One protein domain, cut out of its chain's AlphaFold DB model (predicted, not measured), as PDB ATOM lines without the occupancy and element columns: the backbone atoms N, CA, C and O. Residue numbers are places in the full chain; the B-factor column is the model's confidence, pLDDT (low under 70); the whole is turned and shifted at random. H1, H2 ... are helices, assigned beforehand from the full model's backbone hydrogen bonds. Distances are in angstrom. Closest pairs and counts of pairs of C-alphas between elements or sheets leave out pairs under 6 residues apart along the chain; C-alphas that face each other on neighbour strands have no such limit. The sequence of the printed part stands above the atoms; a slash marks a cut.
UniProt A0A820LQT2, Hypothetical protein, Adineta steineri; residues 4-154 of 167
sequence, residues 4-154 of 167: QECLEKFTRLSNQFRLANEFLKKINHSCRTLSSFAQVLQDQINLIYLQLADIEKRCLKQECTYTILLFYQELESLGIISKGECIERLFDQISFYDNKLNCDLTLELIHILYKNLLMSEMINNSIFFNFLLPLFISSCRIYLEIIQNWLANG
ATOM      1  N   GLN A   4     -40.829  43.096 -26.072       85.88
ATOM      2  CA  GLN A   4     -39.623  42.505 -26.637       85.88
ATOM      3  C   GLN A   4     -39.861  41.070 -27.134       85.88
ATOM      4  O   GLN A   4     -39.551  40.775 -28.284       85.88
ATOM      5  N   GLU A   5     -40.508  40.217 -26.335       84.94
ATOM      6  CA  GLU A   5     -40.853  38.844 -26.739       84.94
ATOM      7  C   GLU A   5     -41.770  38.814 -27.974       84.94
ATOM      8  O   GLU A   5     -41.615  37.970 -28.857       84.94
ATOM      9  N   CYS A   6     -42.730  39.742 -28.071       80.69
ATOM     10  CA  CYS A   6     -43.574  39.857 -29.261       80.69
ATOM     11  C   CYS A   6     -42.756  40.257 -30.497       80.69
ATOM     12  O   CYS A   6     -42.922  39.660 -31.560       80.69
ATOM     13  N   LEU A   7     -41.866  41.244 -30.371       86.25
ATOM     14  CA  LEU A   7     -41.022  41.708 -31.477       86.25
ATOM     15  C   LEU A   7     -40.066  40.618 -31.974       86.25
ATOM     16  O   LEU A   7     -39.879  40.481 -33.183       86.25
ATOM     17  N   GLU A   8     -39.511  39.806 -31.074       89.62
ATOM     18  CA  GLU A   8     -38.676  38.655 -31.435       89.62
ATOM     19  C   GLU A   8     -39.462  37.634 -32.269       89.62
ATOM     20  O   GLU A   8     -38.985  37.176 -33.309       89.62
ATOM     21  N   LYS A   9     -40.711  37.346 -31.881       87.62
ATOM     22  CA  LYS A   9     -41.601  36.453 -32.640       87.62
ATOM     23  C   LYS A   9     -41.914  36.985 -34.041       87.62
ATOM     24  O   LYS A   9     -41.845  36.222 -35.003       87.62
ATOM     25  N   PHE A  10     -42.208  38.280 -34.183       90.06
ATOM     26  CA  PHE A  10     -42.424  38.893 -35.502       90.06
ATOM     27  C   PHE A  10     -41.154  38.908 -36.351       90.06
ATOM     28  O   PHE A  10     -41.211  38.640 -37.550       90.06
ATOM     29  N   THR A  11     -40.002  39.169 -35.733       91.12
ATOM     30  CA  THR A  11     -38.701  39.134 -36.413       91.12
ATOM     31  C   THR A  11     -38.415  37.737 -36.953       91.12
ATOM     32  O   THR A  11     -38.009  37.591 -38.107       91.12
ATOM     33  N   ARG A  12     -38.689  36.695 -36.155       91.75
ATOM     34  CA  ARG A  12     -38.569  35.304 -36.595       91.75
ATOM     35  C   ARG A  12     -39.485  35.017 -37.779       91.75
ATOM     36  O   ARG A  12     -38.995  34.568 -38.808       91.75
ATOM     37  N   LEU A  13     -40.770  35.360 -37.679       92.31
ATOM     38  CA  LEU A  13     -41.727  35.176 -38.773       92.31
ATOM     39  C   LEU A  13     -41.268  35.872 -40.064       92.31
ATOM     40  O   LEU A  13     -41.286  35.287 -41.145       92.31
ATOM     41  N   SER A  14     -40.792  37.113 -39.948       91.81
ATOM     42  CA  SER A  14     -40.251  37.871 -41.077       91.81
ATOM     43  C   SER A  14     -39.043  37.178 -41.709       91.81
ATOM     44  O   SER A  14     -38.924  37.159 -42.934       91.81
ATOM     45  N   ASN A  15     -38.142  36.607 -40.905       91.06
ATOM     46  CA  ASN A  15     -36.993  35.864 -41.416       91.06
ATOM     47  C   ASN A  15     -37.415  34.598 -42.169       91.06
ATOM     48  O   ASN A  15     -36.862  34.328 -43.230       91.06
ATOM     49  N   GLN A  16     -38.429  33.877 -41.689       92.38
ATOM     50  CA  GLN A  16     -38.940  32.671 -42.348       92.38
ATOM     51  C   GLN A  16     -39.453  32.975 -43.765       92.38
ATOM     52  O   GLN A  16     -39.051  32.329 -44.732       92.38
ATOM     53  N   PHE A  17     -40.268  34.022 -43.925       92.62
ATOM     54  CA  PHE A  17     -40.730  34.446 -45.253       92.62
ATOM     55  C   PHE A  17     -39.618  35.056 -46.110       92.62
ATOM     56  O   PHE A  17     -39.648  34.936 -47.336       92.62
ATOM     57  N   ARG A  18     -38.623  35.702 -45.492       91.62
ATOM     58  CA  ARG A  18     -37.445  36.200 -46.210       91.62
ATOM     59  C   ARG A  18     -36.667  35.052 -46.855       91.62
ATOM     60  O   ARG A  18     -36.342  35.175 -48.030       91.62
ATOM     61  N   LEU A  19     -36.444  33.947 -46.139       88.62
ATOM     62  CA  LEU A  19     -35.759  32.759 -46.670       88.62
ATOM     63  C   LEU A  19     -36.470  32.200 -47.907       88.62
ATOM     64  O   LEU A  19     -35.844  32.012 -48.950       88.62
ATOM     65  N   ALA A  20     -37.792  32.018 -47.829       91.06
ATOM     66  CA  ALA A  20     -38.563  31.539 -48.972       91.06
ATOM     67  C   ALA A  20     -38.474  32.493 -50.175       91.06
ATOM     68  O   ALA A  20     -38.260  32.052 -51.301       91.06
ATOM     69  N   ASN A  21     -38.571  33.805 -49.948       91.19
ATOM     70  CA  ASN A  21     -38.454  34.799 -51.015       91.19
ATOM     71  C   ASN A  21     -37.046  34.857 -51.633       91.19
ATOM     72  O   ASN A  21     -36.910  35.082 -52.834       91.19
ATOM     73  N   GLU A  22     -35.990  34.676 -50.838       89.06
ATOM     74  CA  GLU A  22     -34.615  34.590 -51.345       89.06
ATOM     75  C   GLU A  22     -34.433  33.363 -52.241       89.06
ATOM     76  O   GLU A  22     -33.829  33.466 -53.309       89.06
ATOM     77  N   PHE A  23     -35.009  32.227 -51.858       88.44
ATOM     78  CA  PHE A  23     -35.021  31.024 -52.681       88.44
ATOM     79  C   PHE A  23     -35.789  31.198 -53.989       88.44
ATOM     80  O   PHE A  23     -35.256  30.892 -55.054       88.44
ATOM     81  N   LEU A  24     -36.999  31.760 -53.931       89.56
ATOM     82  CA  LEU A  24     -37.826  32.008 -55.114       89.56
ATOM     83  C   LEU A  24     -37.118  32.911 -56.135       89.56
ATOM     84  O   LEU A  24     -37.241  32.693 -57.335       89.56
ATOM     85  N   LYS A  25     -36.308  33.873 -55.672       87.62
ATOM     86  CA  LYS A  25     -35.478  34.728 -56.542       87.62
ATOM     87  C   LYS A  25     -34.297  34.002 -57.188       87.62
ATOM     88  O   LYS A  25     -33.816  34.454 -58.221       87.62
ATOM     89  N   LYS A  26     -33.785  32.943 -56.555       85.06
ATOM     90  CA  LYS A  26     -32.631  32.170 -57.043       85.06
ATOM     91  C   LYS A  26     -33.027  31.066 -58.018       85.06
ATOM     92  O   LYS A  26     -32.150  30.542 -58.702       85.06
ATOM     93  N   ILE A  27     -34.302  30.678 -58.058       83.19
ATOM     94  CA  ILE A  27     -34.746  29.615 -58.952       83.19
ATOM     95  C   ILE A  27     -34.579  30.047 -60.403       83.19
ATOM     96  O   ILE A  27     -35.237  30.958 -60.898       83.19
ATOM     97  N   ASN A  28     -33.697  29.323 -61.082       69.81
ATOM     98  CA  ASN A  28     -33.557  29.353 -62.522       69.81
ATOM     99  C   ASN A  28     -34.376  28.190 -63.095       69.81
ATOM    100  O   ASN A  28     -34.395  27.099 -62.526       69.81
ATOM    101  N   HIS A  29     -35.014  28.392 -64.249       68.69
ATOM    102  CA  HIS A  29     -35.827  27.380 -64.947       68.69
ATOM    103  C   HIS A  29     -35.028  26.172 -65.488       68.69
ATOM    104  O   HIS A  29     -35.490  25.467 -66.380       68.69
ATOM    105  N   SER A  30     -33.821  25.932 -64.973       70.31
ATOM    106  CA  SER A  30     -32.939  24.823 -65.333       70.31
ATOM    107  C   SER A  30     -33.322  23.496 -64.676       70.31
ATOM    108  O   SER A  30     -32.691  22.493 -64.970       70.31
ATOM    109  N   CYS A  31     -34.314  23.488 -63.780       85.50
ATOM    110  CA  CYS A  31     -34.820  22.285 -63.129       85.50
ATOM    111  C   CYS A  31     -36.350  22.355 -62.997       85.50
ATOM    112  O   CYS A  31     -36.889  23.267 -62.357       85.50
ATOM    113  N   ARG A  32     -37.061  21.398 -63.599       90.25
ATOM    114  CA  ARG A  32     -38.526  21.286 -63.609       90.25
ATOM    115  C   ARG A  32     -39.079  21.012 -62.219       90.25
ATOM    116  O   ARG A  32     -40.058  21.650 -61.839       90.25
ATOM    117  N   THR A  33     -38.465  20.111 -61.455       91.50
ATOM    118  CA  THR A  33     -38.935  19.763 -60.104       91.50
ATOM    119  C   THR A  33     -38.808  20.949 -59.152       91.50
ATOM    120  O   THR A  33     -39.787  21.312 -58.500       91.50
ATOM    121  N   LEU A  34     -37.644  21.613 -59.126       90.25
ATOM    122  CA  LEU A  34     -37.444  22.820 -58.314       90.25
ATOM    123  C   LEU A  34     -38.372  23.956 -58.756       90.25
ATOM    124  O   LEU A  34     -38.947  24.620 -57.901       90.25
ATOM    125  N   SER A  35     -38.574  24.147 -60.064       91.38
ATOM    126  CA  SER A  35     -39.503  25.161 -60.588       91.38
ATOM    127  C   SER A  35     -40.956  24.885 -60.181       91.38
ATOM    128  O   SER A  35     -41.667  25.806 -59.784       91.38
ATOM    129  N   SER A  36     -41.393  23.622 -60.247       93.12
ATOM    130  CA  SER A  36     -42.735  23.193 -59.825       93.12
ATOM    131  C   SER A  36     -42.953  23.454 -58.332       93.12
ATOM    132  O   SER A  36     -43.941  24.078 -57.941       93.12
ATOM    133  N   PHE A  37     -41.970  23.077 -57.507       93.88
ATOM    134  CA  PHE A  37     -41.961  23.375 -56.077       93.88
ATOM    135  C   PHE A  37     -42.017  24.884 -55.795       93.88
ATOM    136  O   PHE A  37     -42.829  25.321 -54.980       93.88
ATOM    137  N   ALA A  38     -41.198  25.684 -56.490       93.12
ATOM    138  CA  ALA A  38     -41.185  27.146 -56.383       93.12
ATOM    139  C   ALA A  38     -42.564  27.741 -56.618       93.12
ATOM    140  O   ALA A  38     -43.020  28.583 -55.848       93.12
ATOM    141  N   GLN A  39     -43.214  27.302 -57.696       95.00
ATOM    142  CA  GLN A  39     -44.495  27.845 -58.107       95.00
ATOM    143  C   GLN A  39     -45.544  27.612 -57.023       95.00
ATOM    144  O   GLN A  39     -46.218  28.550 -56.603       95.00
ATOM    145  N   VAL A  40     -45.630  26.386 -56.500       96.38
ATOM    146  CA  VAL A  40     -46.595  26.073 -55.440       96.38
ATOM    147  C   VAL A  40     -46.237  26.768 -54.126       96.38
ATOM    148  O   VAL A  40     -47.134  27.237 -53.427       96.38
ATOM    149  N   LEU A  41     -44.950  26.907 -53.795       95.62
ATOM    150  CA  LEU A  41     -44.513  27.682 -52.631       95.62
ATOM    151  C   LEU A  41     -44.919  29.158 -52.753       95.62
ATOM    152  O   LEU A  41     -45.441  29.732 -51.797       95.62
ATOM    153  N   GLN A  42     -44.727  29.758 -53.928       95.88
ATOM    154  CA  GLN A  42     -45.145  31.126 -54.220       95.88
ATOM    155  C   GLN A  42     -46.663  31.283 -54.078       95.88
ATOM    156  O   GLN A  42     -47.115  32.256 -53.474       95.88
ATOM    157  N   ASP A  43     -47.447  30.322 -54.570       96.00
ATOM    158  CA  ASP A  43     -48.904  30.335 -54.435       96.00
ATOM    159  C   ASP A  43     -49.330  30.278 -52.958       96.00
ATOM    160  O   ASP A  43     -50.184  31.053 -52.527       96.00
ATOM    161  N   GLN A  44     -48.685  29.434 -52.142       95.00
ATOM    162  CA  GLN A  44     -48.939  29.378 -50.696       95.00
ATOM    163  C   GLN A  44     -48.585  30.694 -49.985       95.00
ATOM    164  O   GLN A  44     -49.339  31.154 -49.124       95.00
ATOM    165  N   ILE A  45     -47.468  31.326 -50.349       94.75
ATOM    166  CA  ILE A  45     -47.062  32.627 -49.797       94.75
ATOM    167  C   ILE A  45     -48.042  33.728 -50.214       94.75
ATOM    168  O   ILE A  45     -48.425  34.555 -49.388       94.75
ATOM    169  N   ASN A  46     -48.517  33.712 -51.460       95.56
ATOM    170  CA  ASN A  46     -49.515  34.663 -51.943       95.56
ATOM    171  C   ASN A  46     -50.831  34.548 -51.163       95.56
ATOM    172  O   ASN A  46     -51.412  35.570 -50.800       95.56
ATOM    173  N   LEU A  47     -51.274  33.329 -50.836       94.62
ATOM    174  CA  LEU A  47     -52.439  33.126 -49.970       94.62
ATOM    175  C   LEU A  47     -52.236  33.752 -48.584       94.62
ATOM    176  O   LEU A  47     -53.156  34.368 -48.053       94.62
ATOM    177  N   ILE A  48     -51.033  33.646 -48.014       94.06
ATOM    178  CA  ILE A  48     -50.704  34.286 -46.731       94.06
ATOM    179  C   ILE A  48     -50.729  35.814 -46.865       94.06
ATOM    180  O   ILE A  48     -51.293  36.487 -46.003       94.06
ATOM    181  N   TYR A  49     -50.184  36.379 -47.946       93.81
ATOM    182  CA  TYR A  49     -50.245  37.824 -48.181       93.81
ATOM    183  C   TYR A  49     -51.675  38.342 -48.336       93.81
ATOM    184  O   TYR A  49     -51.982  39.412 -47.816       93.81
ATOM    185  N   LEU A  50     -52.567  37.578 -48.971       95.62
ATOM    186  CA  LEU A  50     -53.989  37.921 -49.037       95.62
ATOM    187  C   LEU A  50     -54.629  37.950 -47.641       95.62
ATOM    188  O   LEU A  50     -55.315  38.912 -47.306       95.62
ATOM    189  N   GLN A  51     -54.335  36.957 -46.794       94.25
ATOM    190  CA  GLN A  51     -54.813  36.934 -45.404       94.25
ATOM    191  C   GLN A  51     -54.297  38.135 -44.593       94.25
ATOM    192  O   GLN A  51     -55.046  38.728 -43.818       94.25
ATOM    193  N   LEU A  52     -53.031  38.521 -44.784       92.94
ATOM    194  CA  LEU A  52     -52.443  39.696 -44.134       92.94
ATOM    195  C   LEU A  52     -53.078  41.005 -44.623       92.94
ATOM    196  O   LEU A  52     -53.380  41.873 -43.804       92.94
ATOM    197  N   ALA A  53     -53.340  41.128 -45.927       93.81
ATOM    198  CA  ALA A  53     -54.013  42.290 -46.502       93.81
ATOM    199  C   ALA A  53     -55.448  42.449 -45.967       93.81
ATOM    200  O   ALA A  53     -55.904  43.566 -45.719       93.81
ATOM    201  N   ASP A  54     -56.156  41.342 -45.726       92.56
ATOM    202  CA  ASP A  54     -57.483  41.372 -45.106       92.56
ATOM    203  C   ASP A  54     -57.438  41.842 -43.644       92.56
ATOM    204  O   ASP A  54     -58.333  42.570 -43.200       92.56
ATOM    205  N   ILE A  55     -56.395  41.476 -42.886       91.06
ATOM    206  CA  ILE A  55     -56.170  42.024 -41.538       91.06
ATOM    207  C   ILE A  55     -55.903  43.530 -41.620       91.06
ATOM    208  O   ILE A  55     -56.571  44.312 -40.945       91.06
ATOM    209  N   GLU A  56     -54.983  43.952 -42.492       90.12
ATOM    210  CA  GLU A  56     -54.643  45.366 -42.692       90.12
ATOM    211  C   GLU A  56     -55.879  46.205 -43.045       90.12
ATOM    212  O   GLU A  56     -56.119  47.266 -42.463       90.12
ATOM    213  N   LYS A  57     -56.730  45.699 -43.940       91.31
ATOM    214  CA  LYS A  57     -57.974  46.362 -44.340       91.31
ATOM    215  C   LYS A  57     -58.942  46.554 -43.169       91.31
ATOM    216  O   LYS A  57     -59.570  47.611 -43.085       91.31
ATOM    217  N   ARG A  58     -59.065  45.574 -42.266       88.56
ATOM    218  CA  ARG A  58     -59.900  45.691 -41.054       88.56
ATOM    219  C   ARG A  58     -59.341  46.720 -40.072       88.56
ATOM    220  O   ARG A  58     -60.111  47.515 -39.531       88.56
ATOM    221  N   CYS A  59     -58.015  46.772 -39.914       86.06
ATOM    222  CA  CYS A  59     -57.340  47.805 -39.122       86.06
ATOM    223  C   CYS A  59     -57.635  49.213 -39.658       86.06
ATOM    224  O   CYS A  59     -58.042  50.094 -38.901       86.06
ATOM    225  N   LEU A  60     -57.453  49.424 -40.967       87.06
ATOM    226  CA  LEU A  60     -57.620  50.734 -41.607       87.06
ATOM    227  C   LEU A  60     -59.054  51.256 -41.518       87.06
ATOM    228  O   LEU A  60     -59.269  52.453 -41.338       87.06
ATOM    229  N   LYS A  61     -60.038  50.361 -41.615       90.88
ATOM    230  CA  LYS A  61     -61.454  50.709 -41.466       90.88
ATOM    231  C   LYS A  61     -61.898  50.912 -40.016       90.88
ATOM    232  O   LYS A  61     -63.062  51.230 -39.798       90.88
ATOM    233  N   GLN A  62     -60.999  50.729 -39.044       82.19
ATOM    234  CA  GLN A  62     -61.302  50.794 -37.611       82.19
ATOM    235  C   GLN A  62     -62.425  49.827 -37.196       82.19
ATOM    236  O   GLN A  62     -63.132  50.067 -36.220       82.19
ATOM    237  N   GLU A  63     -62.582  48.709 -37.917       79.31
ATOM    238  CA  GLU A  63     -63.565  47.667 -37.580       79.31
ATOM    239  C   GLU A  63     -63.178  46.946 -36.271       79.31
ATOM    240  O   GLU A  63     -64.018  46.331 -35.615       79.31
ATOM    241  N   CYS A  64     -61.909  47.059 -35.858       73.94
ATOM    242  CA  CYS A  64     -61.373  46.517 -34.615       73.94
ATOM    243  C   CYS A  64     -60.111  47.266 -34.152       73.94
ATOM    244  O   CYS A  64     -59.299  47.719 -34.961       73.94
ATOM    245  N   THR A  65     -59.907  47.340 -32.834       77.38
ATOM    246  CA  THR A  65     -58.668  47.852 -32.229       77.38
ATOM    247  C   THR A  65     -57.663  46.715 -32.081       77.38
ATOM    248  O   THR A  65     -57.831  45.849 -31.220       77.38
ATOM    249  N   TYR A  66     -56.594  46.723 -32.877       78.06
ATOM    250  CA  TYR A  66     -55.505  45.759 -32.717       78.06
ATOM    251  C   TYR A  66     -54.492  46.221 -31.678       78.06
ATOM    252  O   TYR A  66     -53.881  47.282 -31.793       78.06
ATOM    253  N   THR A  67     -54.259  45.369 -30.685       85.25
ATOM    254  CA  THR A  67     -53.025  45.397 -29.897       85.25
ATOM    255  C   THR A  67     -52.018  44.427 -30.513       85.25
ATOM    256  O   THR A  67     -52.402  43.499 -31.227       85.25
ATOM    257  N   ILE A  68     -50.726  44.592 -30.207       84.25
ATOM    258  CA  ILE A  68     -49.658  43.687 -30.677       84.25
ATOM    259  C   ILE A  68     -49.977  42.222 -30.328       84.25
ATOM    260  O   ILE A  68     -49.746  41.322 -31.133       84.25
ATOM    261  N   LEU A  69     -50.542  41.987 -29.139       84.62
ATOM    262  CA  LEU A  69     -50.921  40.652 -28.685       84.62
ATOM    263  C   LEU A  69     -52.083  40.073 -29.502       84.62
ATOM    264  O   LEU A  69     -51.999  38.927 -29.928       84.62
ATOM    265  N   LEU A  70     -53.136  40.864 -29.743       87.81
ATOM    266  CA  LEU A  70     -54.286  40.430 -30.544       87.81
ATOM    267  C   LEU A  70     -53.880  40.124 -31.986       87.81
ATOM    268  O   LEU A  70     -54.334  39.137 -32.553       87.81
ATOM    269  N   PHE A  71     -52.981  40.932 -32.554       88.94
ATOM    270  CA  PHE A  71     -52.449  40.681 -33.888       88.94
ATOM    271  C   PHE A  71     -51.695  39.346 -33.939       88.94
ATOM    272  O   PHE A  71     -51.961  38.525 -34.808       88.94
ATOM    273  N   TYR A  72     -50.821  39.076 -32.965       88.44
ATOM    274  CA  TYR A  72     -50.109  37.798 -32.896       88.44
ATOM    275  C   TYR A  72     -51.056  36.596 -32.750       88.44
ATOM    276  O   TYR A  72     -50.911  35.615 -33.475       88.44
ATOM    277  N   GLN A  73     -52.038  36.684 -31.847       89.62
ATOM    278  CA  GLN A  73     -53.034  35.626 -31.638       89.62
ATOM    279  C   GLN A  73     -53.845  35.347 -32.902       89.62
ATOM    280  O   GLN A  73     -54.170  34.200 -33.200       89.62
ATOM    281  N   GLU A  74     -54.153  36.384 -33.676       91.69
ATOM    282  CA  GLU A  74     -54.853  36.199 -34.934       91.69
ATOM    283  C   GLU A  74     -53.975  35.509 -35.985       91.69
ATOM    284  O   GLU A  74     -54.434  34.555 -36.618       91.69
ATOM    285  N   LEU A  75     -52.706  35.908 -36.130       92.19
ATOM    286  CA  LEU A  75     -51.764  35.212 -37.016       92.19
ATOM    287  C   LEU A  75     -51.604  33.733 -36.638       92.19
ATOM    288  O   LEU A  75     -51.508  32.874 -37.518       92.19
ATOM    289  N   GLU A  76     -51.583  33.435 -35.339       91.38
ATOM    290  CA  GLU A  76     -51.556  32.071 -34.811       91.38
ATOM    291  C   GLU A  76     -52.839  31.312 -35.177       91.38
ATOM    292  O   GLU A  76     -52.762  30.212 -35.722       91.38
ATOM    293  N   SER A  77     -54.014  31.926 -34.994       92.00
ATOM    294  CA  SER A  77     -55.310  31.321 -35.337       92.00
ATOM    295  C   SER A  77     -55.469  31.014 -36.832       92.00
ATOM    296  O   SER A  77     -56.066  30.005 -37.202       92.00
ATOM    297  N   LEU A  78     -54.882  31.844 -37.700       92.50
ATOM    298  CA  LEU A  78     -54.850  31.638 -39.151       92.50
ATOM    299  C   LEU A  78     -53.785  30.614 -39.586       92.50
ATOM    300  O   LEU A  78     -53.652  30.311 -40.777       92.50
ATOM    301  N   GLY A  79     -52.999  30.099 -38.636       93.12
ATOM    302  CA  GLY A  79     -51.901  29.171 -38.877       93.12
ATOM    303  C   GLY A  79     -50.706  29.798 -39.597       93.12
ATOM    304  O   GLY A  79     -49.847  29.065 -40.080       93.12
ATOM    305  N   ILE A  80     -50.627  31.131 -39.699       94.62
ATOM    306  CA  ILE A  80     -49.542  31.833 -40.408       94.62
ATOM    307  C   ILE A  80     -48.204  31.575 -39.710       94.62
ATOM    308  O   ILE A  80     -47.212  31.300 -40.383       94.62
ATOM    309  N   ILE A  81     -48.195  31.585 -38.372       92.94
ATOM    310  CA  ILE A  81     -47.003  31.259 -37.575       92.94
ATOM    311  C   ILE A  81     -46.514  29.843 -37.893       92.94
ATOM    312  O   ILE A  81     -45.358  29.652 -38.259       92.94
ATOM    313  N   SER A  82     -47.408  28.855 -37.840       92.44
ATOM    314  CA  SER A  82     -47.069  27.456 -38.111       92.44
ATOM    315  C   SER A  82     -46.596  27.228 -39.551       92.44
ATOM    316  O   SER A  82     -45.678  26.444 -39.777       92.44
ATOM    317  N   LYS A  83     -47.176  27.928 -40.535       94.00
ATOM    318  CA  LYS A  83     -46.699  27.885 -41.928       94.00
ATOM    319  C   LYS A  83     -45.287  28.466 -42.055       94.00
ATOM    320  O   LYS A  83     -44.455  27.872 -42.732       94.00
ATOM    321  N   GLY A  84     -44.996  29.573 -41.370       93.50
ATOM    322  CA  GLY A  84     -43.648  30.147 -41.311       93.50
ATOM    323  C   GLY A  84     -42.623  29.185 -40.696       93.50
ATOM    324  O   GLY A  84     -41.550  28.978 -41.257       93.50
ATOM    325  N   GLU A  85     -42.972  28.517 -39.596       92.19
ATOM    326  CA  GLU A  85     -42.123  27.482 -38.984       92.19
ATOM    327  C   GLU A  85     -41.911  26.271 -39.901       92.19
ATOM    328  O   GLU A  85     -40.851  25.644 -39.881       92.19
ATOM    329  N   CYS A  86     -42.915  25.929 -40.711       92.25
ATOM    330  CA  CYS A  86     -42.797  24.878 -41.711       92.25
ATOM    331  C   CYS A  86     -41.780  25.250 -42.794       92.25
ATOM    332  O   CYS A  86     -40.923  24.432 -43.125       92.25
ATOM    333  N   ILE A  87     -41.825  26.496 -43.277       92.31
ATOM    334  CA  ILE A  87     -40.823  27.041 -44.198       92.31
ATOM    335  C   ILE A  87     -39.435  26.954 -43.559       92.31
ATOM    336  O   ILE A  87     -38.558  26.327 -44.139       92.31
ATOM    337  N   GLU A  88     -39.240  27.495 -42.354       91.00
ATOM    338  CA  GLU A  88     -37.948  27.437 -41.645       91.00
ATOM    339  C   GLU A  88     -37.379  26.016 -41.628       91.00
ATOM    340  O   GLU A  88     -36.275  25.769 -42.103       91.00
ATOM    341  N   ARG A  89     -38.194  25.051 -41.188       90.25
ATOM    342  CA  ARG A  89     -37.787  23.652 -41.060       90.25
ATOM    343  C   ARG A  89     -37.398  23.018 -42.392       90.25
ATOM    344  O   ARG A  89     -36.461  22.226 -42.424       90.25
ATOM    345  N   LEU A  90     -38.127  23.312 -43.468       90.25
ATOM    346  CA  LEU A  90     -37.784  22.808 -44.799       90.25
ATOM    347  C   LEU A  90     -36.447  23.378 -45.270       90.25
ATOM    348  O   LEU A  90     -35.601  22.635 -45.761       90.25
ATOM    349  N   PHE A  91     -36.259  24.685 -45.098       88.19
ATOM    350  CA  PHE A  91     -35.065  25.399 -45.542       88.19
ATOM    351  C   PHE A  91     -33.830  25.117 -44.680       88.19
ATOM    352  O   PHE A  91     -32.719  25.233 -45.179       88.19
ATOM    353  N   ASP A  92     -34.001  24.700 -43.428       87.75
ATOM    354  CA  ASP A  92     -32.900  24.223 -42.584       87.75
ATOM    355  C   ASP A  92     -32.438  22.811 -42.968       87.75
ATOM    356  O   ASP A  92     -31.275  22.462 -42.777       87.75
ATOM    357  N   GLN A  93     -33.346  21.977 -43.483       86.94
ATOM    358  CA  GLN A  93     -33.034  20.600 -43.879       86.94
ATOM    359  C   GLN A  93     -32.471  20.507 -45.292       86.94
ATOM    360  O   GLN A  93     -31.718  19.581 -45.577       86.94
ATOM    361  N   ILE A  94     -32.847  21.435 -46.167       79.19
ATOM    362  CA  ILE A  94     -32.368  21.478 -47.541       79.19
ATOM    363  C   ILE A  94     -31.275  22.535 -47.614       79.19
ATOM    364  O   ILE A  94     -31.510  23.690 -47.274       79.19
ATOM    365  N   SER A  95     -30.093  22.168 -48.106       72.00
ATOM    366  CA  SER A  95     -28.942  23.074 -48.248       72.00
ATOM    367  C   SER A  95     -29.128  24.134 -49.355       72.00
ATOM    368  O   SER A  95     -28.239  24.368 -50.170       72.00
ATOM    369  N   PHE A  96     -30.268  24.834 -49.390       67.88
ATOM    370  CA  PHE A  96     -30.589  25.909 -50.342       67.88
ATOM    371  C   PHE A  96     -29.691  27.152 -50.208       67.88
ATOM    372  O   PHE A  96     -29.804  28.106 -50.985       67.88
ATOM    373  N   TYR A  97     -28.816  27.166 -49.204       59.69
ATOM    374  CA  TYR A  97     -27.871  28.243 -48.945       59.69
ATOM    375  C   TYR A  97     -26.702  28.262 -49.937       59.69
ATOM    376  O   TYR A  97     -26.140  29.337 -50.168       59.69
ATOM    377  N   ASP A  98     -26.383  27.133 -50.578       59.69
ATOM    378  CA  ASP A  98     -25.346  27.095 -51.604       59.69
ATOM    379  C   ASP A  98     -25.826  27.749 -52.909       59.69
ATOM    380  O   ASP A  98     -26.936  27.534 -53.394       59.69
ATOM    381  N   ASN A  99     -24.967  28.577 -53.511       55.53
ATOM    382  CA  ASN A  99     -25.277  29.407 -54.689       55.53
ATOM    383  C   ASN A  99     -25.577  28.620 -55.983       55.53
ATOM    384  O   ASN A  99     -25.716  29.225 -57.046       55.53
ATOM    385  N   LYS A 100     -25.672  27.291 -55.926       60.59
ATOM    386  CA  LYS A 100     -26.003  26.439 -57.069       60.59
ATOM    387  C   LYS A 100     -27.196  25.563 -56.720       60.59
ATOM    388  O   LYS A 100     -27.038  24.441 -56.262       60.59
ATOM    389  N   LEU A 101     -28.390  26.080 -56.992       71.69
ATOM    390  CA  LEU A 101     -29.575  25.242 -57.136       71.69
ATOM    391  C   LEU A 101     -29.366  24.358 -58.377       71.69
ATOM    392  O   LEU A 101     -29.474  24.840 -59.504       71.69
ATOM    393  N   ASN A 102     -28.985  23.101 -58.169       74.69
ATOM    394  CA  ASN A 102     -28.790  22.094 -59.213       74.69
ATOM    395  C   ASN A 102     -29.889  21.020 -59.152       74.69
ATOM    396  O   ASN A 102     -30.618  20.895 -58.167       74.69
ATOM    397  N   CYS A 103     -29.999  20.238 -60.225       80.88
ATOM    398  CA  CYS A 103     -30.948  19.128 -60.324       80.88
ATOM    399  C   CYS A 103     -30.688  18.027 -59.280       80.88
ATOM    400  O   CYS A 103     -31.624  17.330 -58.889       80.88
ATOM    401  N   ASP A 104     -29.464  17.933 -58.752       78.19
ATOM    402  CA  ASP A 104     -29.092  16.963 -57.712       78.19
ATOM    403  C   ASP A 104     -29.914  17.135 -56.417       78.19
ATOM    404  O   ASP A 104     -30.177  16.162 -55.711       78.19
ATOM    405  N   LEU A 105     -30.400  18.350 -56.131       82.25
ATOM    406  CA  LEU A 105     -31.238  18.640 -54.959       82.25
ATOM    407  C   LEU A 105     -32.673  18.104 -55.080       82.25
ATOM    408  O   LEU A 105     -33.416  18.110 -54.099       82.25
ATOM    409  N   THR A 106     -33.116  17.673 -56.263       87.75
ATOM    410  CA  THR A 106     -34.531  17.327 -56.492       87.75
ATOM    411  C   THR A 106     -34.977  16.088 -55.724       87.75
ATOM    412  O   THR A 106     -36.050  16.096 -55.116       87.75
ATOM    413  N   LEU A 107     -34.143  15.047 -55.687       86.88
ATOM    414  CA  LEU A 107     -34.401  13.839 -54.902       86.88
ATOM    415  C   LEU A 107     -34.383  14.130 -53.405       86.88
ATOM    416  O   LEU A 107     -35.251  13.657 -52.668       86.88
ATOM    417  N   GLU A 108     -33.412  14.929 -52.961       88.50
ATOM    418  CA  GLU A 108     -33.303  15.356 -51.569       88.50
ATOM    419  C   GLU A 108     -34.551  16.138 -51.138       88.50
ATOM    420  O   GLU A 108     -35.155  15.812 -50.115       88.50
ATOM    421  N   LEU A 109     -35.010  17.084 -51.965       90.75
ATOM    422  CA  LEU A 109     -36.249  17.831 -51.757       90.75
ATOM    423  C   LEU A 109     -37.459  16.897 -51.619       90.75
ATOM    424  O   LEU A 109     -38.212  17.015 -50.652       90.75
ATOM    425  N   ILE A 110     -37.663  15.971 -52.562       92.44
ATOM    426  CA  ILE A 110     -38.806  15.041 -52.527       92.44
ATOM    427  C   ILE A 110     -38.765  14.181 -51.260       92.44
ATOM    428  O   ILE A 110     -39.787  14.010 -50.591       92.44
ATOM    429  N   HIS A 111     -37.584  13.678 -50.896       91.94
ATOM    430  CA  HIS A 111     -37.390  12.873 -49.691       91.94
ATOM    431  C   HIS A 111     -37.678  13.657 -48.410       91.94
ATOM    432  O   HIS A 111     -38.354  13.158 -47.510       91.94
ATOM    433  N   ILE A 112     -37.199  14.898 -48.327       93.56
ATOM    434  CA  ILE A 112     -37.440  15.786 -47.188       93.56
ATOM    435  C   ILE A 112     -38.925  16.131 -47.079       93.56
ATOM    436  O   ILE A 112     -39.485  16.051 -45.983       93.56
ATOM    437  N   LEU A 113     -39.592  16.442 -48.193       95.19
ATOM    438  CA  LEU A 113     -41.033  16.692 -48.212       95.19
ATOM    439  C   LEU A 113     -41.818  15.469 -47.728       95.19
ATOM    440  O   LEU A 113     -42.680  15.604 -46.859       95.19
ATOM    441  N   TYR A 114     -41.475  14.275 -48.214       95.88
ATOM    442  CA  TYR A 114     -42.106  13.027 -47.782       95.88
ATOM    443  C   TYR A 114     -41.915  12.765 -46.281       95.88
ATOM    444  O   TYR A 114     -42.881  12.493 -45.567       95.88
ATOM    445  N   LYS A 115     -40.685  12.905 -45.771       95.31
ATOM    446  CA  LYS A 115     -40.395  12.744 -44.338       95.31
ATOM    447  C   LYS A 115     -41.187  13.724 -43.482       95.31
ATOM    448  O   LYS A 115     -41.767  13.317 -42.478       95.31
ATOM    449  N   ASN A 116     -41.221  15.001 -43.859       94.50
ATOM    450  CA  ASN A 116     -41.953  16.009 -43.093       94.50
ATOM    451  C   ASN A 116     -43.471  15.787 -43.162       94.50
ATOM    452  O   ASN A 116     -44.144  16.009 -42.157       94.50
ATOM    453  N   LEU A 117     -43.998  15.285 -44.285       95.69
ATOM    454  CA  LEU A 117     -45.399  14.876 -44.396       95.69
ATOM    455  C   LEU A 117     -45.740  13.743 -43.432       95.69
ATOM    456  O   LEU A 117     -46.637  13.915 -42.608       95.69
ATOM    457  N   LEU A 118     -44.982  12.643 -43.463       95.44
ATOM    458  CA  LEU A 118     -45.183  11.525 -42.538       95.44
ATOM    459  C   LEU A 118     -45.089  11.976 -41.080       95.44
ATOM    460  O   LEU A 118     -45.932  11.626 -40.262       95.44
ATOM    461  N   MET A 119     -44.087  12.793 -40.748       93.69
ATOM    462  CA  MET A 119     -43.947  13.321 -39.393       93.69
ATOM    463  C   MET A 119     -45.146  14.181 -38.996       93.69
ATOM    464  O   MET A 119     -45.622  14.045 -37.874       93.69
ATOM    465  N   SER A 120     -45.650  15.033 -39.897       93.31
ATOM    466  CA  SER A 120     -46.824  15.875 -39.633       93.31
ATOM    467  C   SER A 120     -48.102  15.062 -39.422       93.31
ATOM    468  O   SER A 120     -48.896  15.411 -38.549       93.31
ATOM    469  N   GLU A 121     -48.262  13.954 -40.149       93.75
ATOM    470  CA  GLU A 121     -49.361  13.005 -39.969       93.75
ATOM    471  C   GLU A 121     -49.255  12.291 -38.612       93.75
ATOM    472  O   GLU A 121     -50.214  12.278 -37.847       93.75
ATOM    473  N   MET A 122     -48.063  11.802 -38.252       92.69
ATOM    474  CA  MET A 122     -47.820  11.087 -36.989       92.69
ATOM    475  C   MET A 122     -48.121  11.935 -35.744       92.69
ATOM    476  O   MET A 122     -48.576  11.404 -34.733       92.69
ATOM    477  N   ILE A 123     -47.882  13.250 -35.805       92.94
ATOM    478  CA  ILE A 123     -48.192  14.183 -34.707       92.94
ATOM    479  C   ILE A 123     -49.567  14.859 -34.851       92.94
ATOM    480  O   ILE A 123     -49.874  15.764 -34.078       92.94
ATOM    481  N   ASN A 124     -50.385  14.457 -35.833       92.25
ATOM    482  CA  ASN A 124     -51.685  15.061 -36.160       92.25
ATOM    483  C   ASN A 124     -51.637  16.589 -36.384       92.25
ATOM    484  O   ASN A 124     -52.582  17.313 -36.066       92.25
ATOM    485  N   ASN A 125     -50.542  17.108 -36.948       91.81
ATOM    486  CA  ASN A 125     -50.401  18.529 -37.263       91.81
ATOM    487  C   ASN A 125     -50.956  18.824 -38.663       91.81
ATOM    488  O   ASN A 125     -50.227  18.868 -39.658       91.81
ATOM    489  N   SER A 126     -52.270  19.045 -38.722       93.19
ATOM    490  CA  SER A 126     -53.008  19.291 -39.965       93.19
ATOM    491  C   SER A 126     -52.555  20.550 -40.708       93.19
ATOM    492  O   SER A 126     -52.580  20.567 -41.935       93.19
ATOM    493  N   ILE A 127     -52.102  21.592 -40.002       92.44
ATOM    494  CA  ILE A 127     -51.616  22.828 -40.633       92.44
ATOM    495  C   ILE A 127     -50.336  22.544 -41.422       92.44
ATOM    496  O   ILE A 127     -50.242  22.922 -42.589       92.44
ATOM    497  N   PHE A 128     -49.378  21.841 -40.808       92.38
ATOM    498  CA  PHE A 128     -48.147  21.427 -41.486       92.38
ATOM    499  C   PHE A 128     -48.448  20.492 -42.652       92.38
ATOM    500  O   PHE A 128     -47.954  20.716 -43.754       92.38
ATOM    501  N   PHE A 129     -49.292  19.485 -42.430       94.44
ATOM    502  CA  PHE A 129     -49.655  18.525 -43.466       94.44
ATOM    503  C   PHE A 129     -50.276  19.216 -44.690       94.44
ATOM    504  O   PHE A 129     -49.818  19.025 -45.815       94.44
ATOM    505  N   ASN A 130     -51.264  20.089 -44.470       94.81
ATOM    506  CA  ASN A 130     -51.961  20.799 -45.543       94.81
ATOM    507  C   ASN A 130     -51.067  21.802 -46.282       94.81
ATOM    508  O   ASN A 130     -51.306  22.077 -47.454       94.81
ATOM    509  N   PHE A 131     -50.045  22.345 -45.616       95.19
ATOM    510  CA  PHE A 131     -49.052  23.206 -46.256       95.19
ATOM    511  C   PHE A 131     -48.052  22.400 -47.104       95.19
ATOM    512  O   PHE A 131     -47.721  22.798 -48.220       95.19
ATOM    513  N   LEU A 132     -47.596  21.247 -46.603       95.44
ATOM    514  CA  LEU A 132     -46.592  20.402 -47.258       95.44
ATOM    515  C   LEU A 132     -47.144  19.573 -48.418       95.44
ATOM    516  O   LEU A 132     -46.428  19.315 -49.386       95.44
ATOM    517  N   LEU A 133     -48.398  19.132 -48.328       96.44
ATOM    518  CA  LEU A 133     -48.968  18.183 -49.279       96.44
ATOM    519  C   LEU A 133     -48.988  18.724 -50.721       96.44
ATOM    520  O   LEU A 133     -48.521  18.012 -51.613       96.44
ATOM    521  N   PRO A 134     -49.444  19.965 -50.988       96.94
ATOM    522  CA  PRO A 134     -49.390  20.531 -52.334       96.94
ATOM    523  C   PRO A 134     -47.960  20.624 -52.878       96.94
ATOM    524  O   PRO A 134     -47.732  20.309 -54.048       96.94
ATOM    525  N   LEU A 135     -46.995  20.999 -52.027       96.19
ATOM    526  CA  LEU A 135     -45.578  21.080 -52.396       96.19
ATOM    527  C   LEU A 135     -45.070  19.706 -52.840       96.19
ATOM    528  O   LEU A 135     -44.537  19.570 -53.938       96.19
ATOM    529  N   PHE A 136     -45.319  18.670 -52.037       96.50
ATOM    530  CA  PHE A 136     -44.930  17.296 -52.348       96.50
ATOM    531  C   PHE A 136     -45.547  16.774 -53.645       96.50
ATOM    532  O   PHE A 136     -44.828  16.263 -54.503       96.50
ATOM    533  N   ILE A 137     -46.863  16.936 -53.820       96.81
ATOM    534  CA  ILE A 137     -47.564  16.480 -55.027       96.81
ATOM    535  C   ILE A 137     -46.971  17.148 -56.272       96.81
ATOM    536  O   ILE A 137     -46.711  16.471 -57.268       96.81
ATOM    537  N   SER A 138     -46.724  18.460 -56.215       95.44
ATOM    538  CA  SER A 138     -46.183  19.218 -57.347       95.44
ATOM    539  C   SER A 138     -44.765  18.794 -57.737       95.44
ATOM    540  O   SER A 138     -44.468  18.704 -58.931       95.44
ATOM    541  N   SER A 139     -43.920  18.469 -56.755       93.50
ATOM    542  CA  SER A 139     -42.560  17.975 -56.983       93.50
ATOM    543  C   SER A 139     -42.572  16.561 -57.571       93.50
ATOM    544  O   SER A 139     -41.920  16.294 -58.578       93.50
ATOM    545  N   CYS A 140     -43.376  15.657 -57.001       94.19
ATOM    546  CA  CYS A 140     -43.482  14.270 -57.462       94.19
ATOM    547  C   CYS A 140     -44.093  14.146 -58.861       94.19
ATOM    548  O   CYS A 140     -43.751  13.224 -59.601       94.19
ATOM    549  N   ARG A 141     -44.985  15.067 -59.245       94.06
ATOM    550  CA  ARG A 141     -45.647  15.047 -60.554       94.06
ATOM    551  C   ARG A 141     -44.650  14.990 -61.713       94.06
ATOM    552  O   ARG A 141     -44.872  14.229 -62.647       94.06
ATOM    553  N   ILE A 142     -43.549  15.739 -61.635       91.38
ATOM    554  CA  ILE A 142     -42.524  15.768 -62.687       91.38
ATOM    555  C   ILE A 142     -41.893  14.381 -62.873       91.38
ATOM    556  O   ILE A 142     -41.786  13.892 -63.997       91.38
ATOM    557  N   TYR A 143     -41.561  13.700 -61.775       90.06
ATOM    558  CA  TYR A 143     -41.020  12.340 -61.802       90.06
ATOM    559  C   TYR A 143     -42.034  11.323 -62.331       90.06
ATOM    560  O   TYR A 143     -41.682  10.448 -63.121       90.06
ATOM    561  N   LEU A 144     -43.301  11.446 -61.928       91.94
ATOM    562  CA  LEU A 144     -44.373  10.577 -62.416       91.94
ATOM    563  C   LEU A 144     -44.595  10.731 -63.926       91.94
ATOM    564  O   LEU A 144     -44.806   9.730 -64.605       91.94
ATOM    565  N   GLU A 145     -44.483  11.947 -64.466       91.69
ATOM    566  CA  GLU A 145     -44.543  12.194 -65.912       91.69
ATOM    567  C   GLU A 145     -43.385  11.508 -66.660       91.69
ATOM    568  O   GLU A 145     -43.599  10.917 -67.721       91.69
ATOM    569  N   ILE A 146     -42.167  11.531 -66.103       90.44
ATOM    570  CA  ILE A 146     -41.007  10.827 -66.679       90.44
ATOM    571  C   ILE A 146     -41.232   9.309 -66.658       90.44
ATOM    572  O   ILE A 146     -41.069   8.652 -67.688       90.44
ATOM    573  N   ILE A 147     -41.669   8.754 -65.519       91.69
ATOM    574  CA  ILE A 147     -41.970   7.319 -65.368       91.69
ATOM    575  C   ILE A 147     -43.055   6.890 -66.356       91.69
ATOM    576  O   ILE A 147     -42.912   5.872 -67.031       91.69
ATOM    577  N   GLN A 148     -44.127   7.672 -66.475       92.50
ATOM    578  CA  GLN A 148     -45.219   7.379 -67.394       92.50
ATOM    579  C   GLN A 148     -44.737   7.355 -68.849       92.50
ATOM    580  O   GLN A 148     -45.060   6.419 -69.581       92.50
ATOM    581  N   ASN A 149     -43.937   8.342 -69.264       90.75
ATOM    582  CA  ASN A 149     -43.365   8.382 -70.611       90.75
ATOM    583  C   ASN A 149     -42.441   7.191 -70.879       90.75
ATOM    584  O   ASN A 149     -42.477   6.625 -71.972       90.75
ATOM    585  N   TRP A 150     -41.657   6.781 -69.881       92.62
ATOM    586  CA  TRP A 150     -40.784   5.621 -69.997       92.62
ATOM    587  C   TRP A 150     -41.574   4.318 -70.144       92.62
ATOM    588  O   TRP A 150     -41.284   3.538 -71.049       92.62
ATOM    589  N   LEU A 151     -42.606   4.106 -69.323       92.25
ATOM    590  CA  LEU A 151     -43.455   2.913 -69.397       92.25
ATOM    591  C   LEU A 151     -44.260   2.844 -70.702       92.25
ATOM    592  O   LEU A 151     -44.426   1.761 -71.256       92.25
ATOM    593  N   ALA A 152     -44.751   3.983 -71.197       94.19
ATOM    594  CA  ALA A 152     -45.571   4.036 -72.405       94.19
ATOM    595  C   ALA A 152     -44.747   3.943 -73.699       94.19
ATOM    596  O   ALA A 152     -45.154   3.259 -74.636       94.19
ATOM    597  N   ASN A 153     -43.599   4.627 -73.758       94.19
ATOM    598  CA  ASN A 153     -42.835   4.807 -74.998       94.19
ATOM    599  C   ASN A 153     -41.486   4.070 -75.005       94.19
ATOM    600  O   ASN A 153     -40.792   4.083 -76.019       94.19
ATOM    601  N   GLY A 154     -41.061   3.475 -73.883       89.69
ATOM    602  CA  GLY A 154     -39.734   2.865 -73.732       89.69
ATOM    603  C   GLY A 154     -38.576   3.874 -73.689       89.69
ATOM    604  O   GLY A 154     -37.409   3.480 -73.701       89.69
TER     605      GLY A 154
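AT A GLANCE: This is residues 4 to 154 of the 167 residues of the protein "Hypothetical protein" of Adineta steineri (UniProt A0A820LQT2). Long H2 runs along an elongated body of mostly crossed helices, with H4 in its middle between H1 and H5. H3 lies toward one end; residues 144 to 154 stick out at the other. The 151 printed residues, all helix by class, have six named helices, H1 to H6 in order. The whole is only just compact, close to loose: radius of gyration of the C-alphas 17.7 A, spans 64 by 33 by 28 A.

IN THESE COORDINATES: H2, residues 32 to 60, measures 41.4 A from first to last C-alpha. H1, residues 4 to 26, begins at C-alpha (-39.623, 42.505, -26.637). H3 is residues 68 to 77, H4 80 to 93, H5 105 to 122. H6, residues 126 to 153, 39.3 A, ends at C-alpha (-42.835, 4.807, -74.998).

HOW THE PARTS SIT: H2 touches H6 with residues 32 to 44 alone, closest C-alphas Thr 33 and Ser 139, 5.1 A. H4 touches H1, closest C-alphas Gln 16 and Glu 88, 5.4 A, at a steep tilt of 56 degrees. Every O i to N i+4 pair is within hydrogen-bond range in H1 to H5, 20 of 24 in H6.

THE WHOLE: The printed part has no cut. The H4 to H5 link is long. Residues 28 to 29 and 96 to 100 have pLDDT under 70.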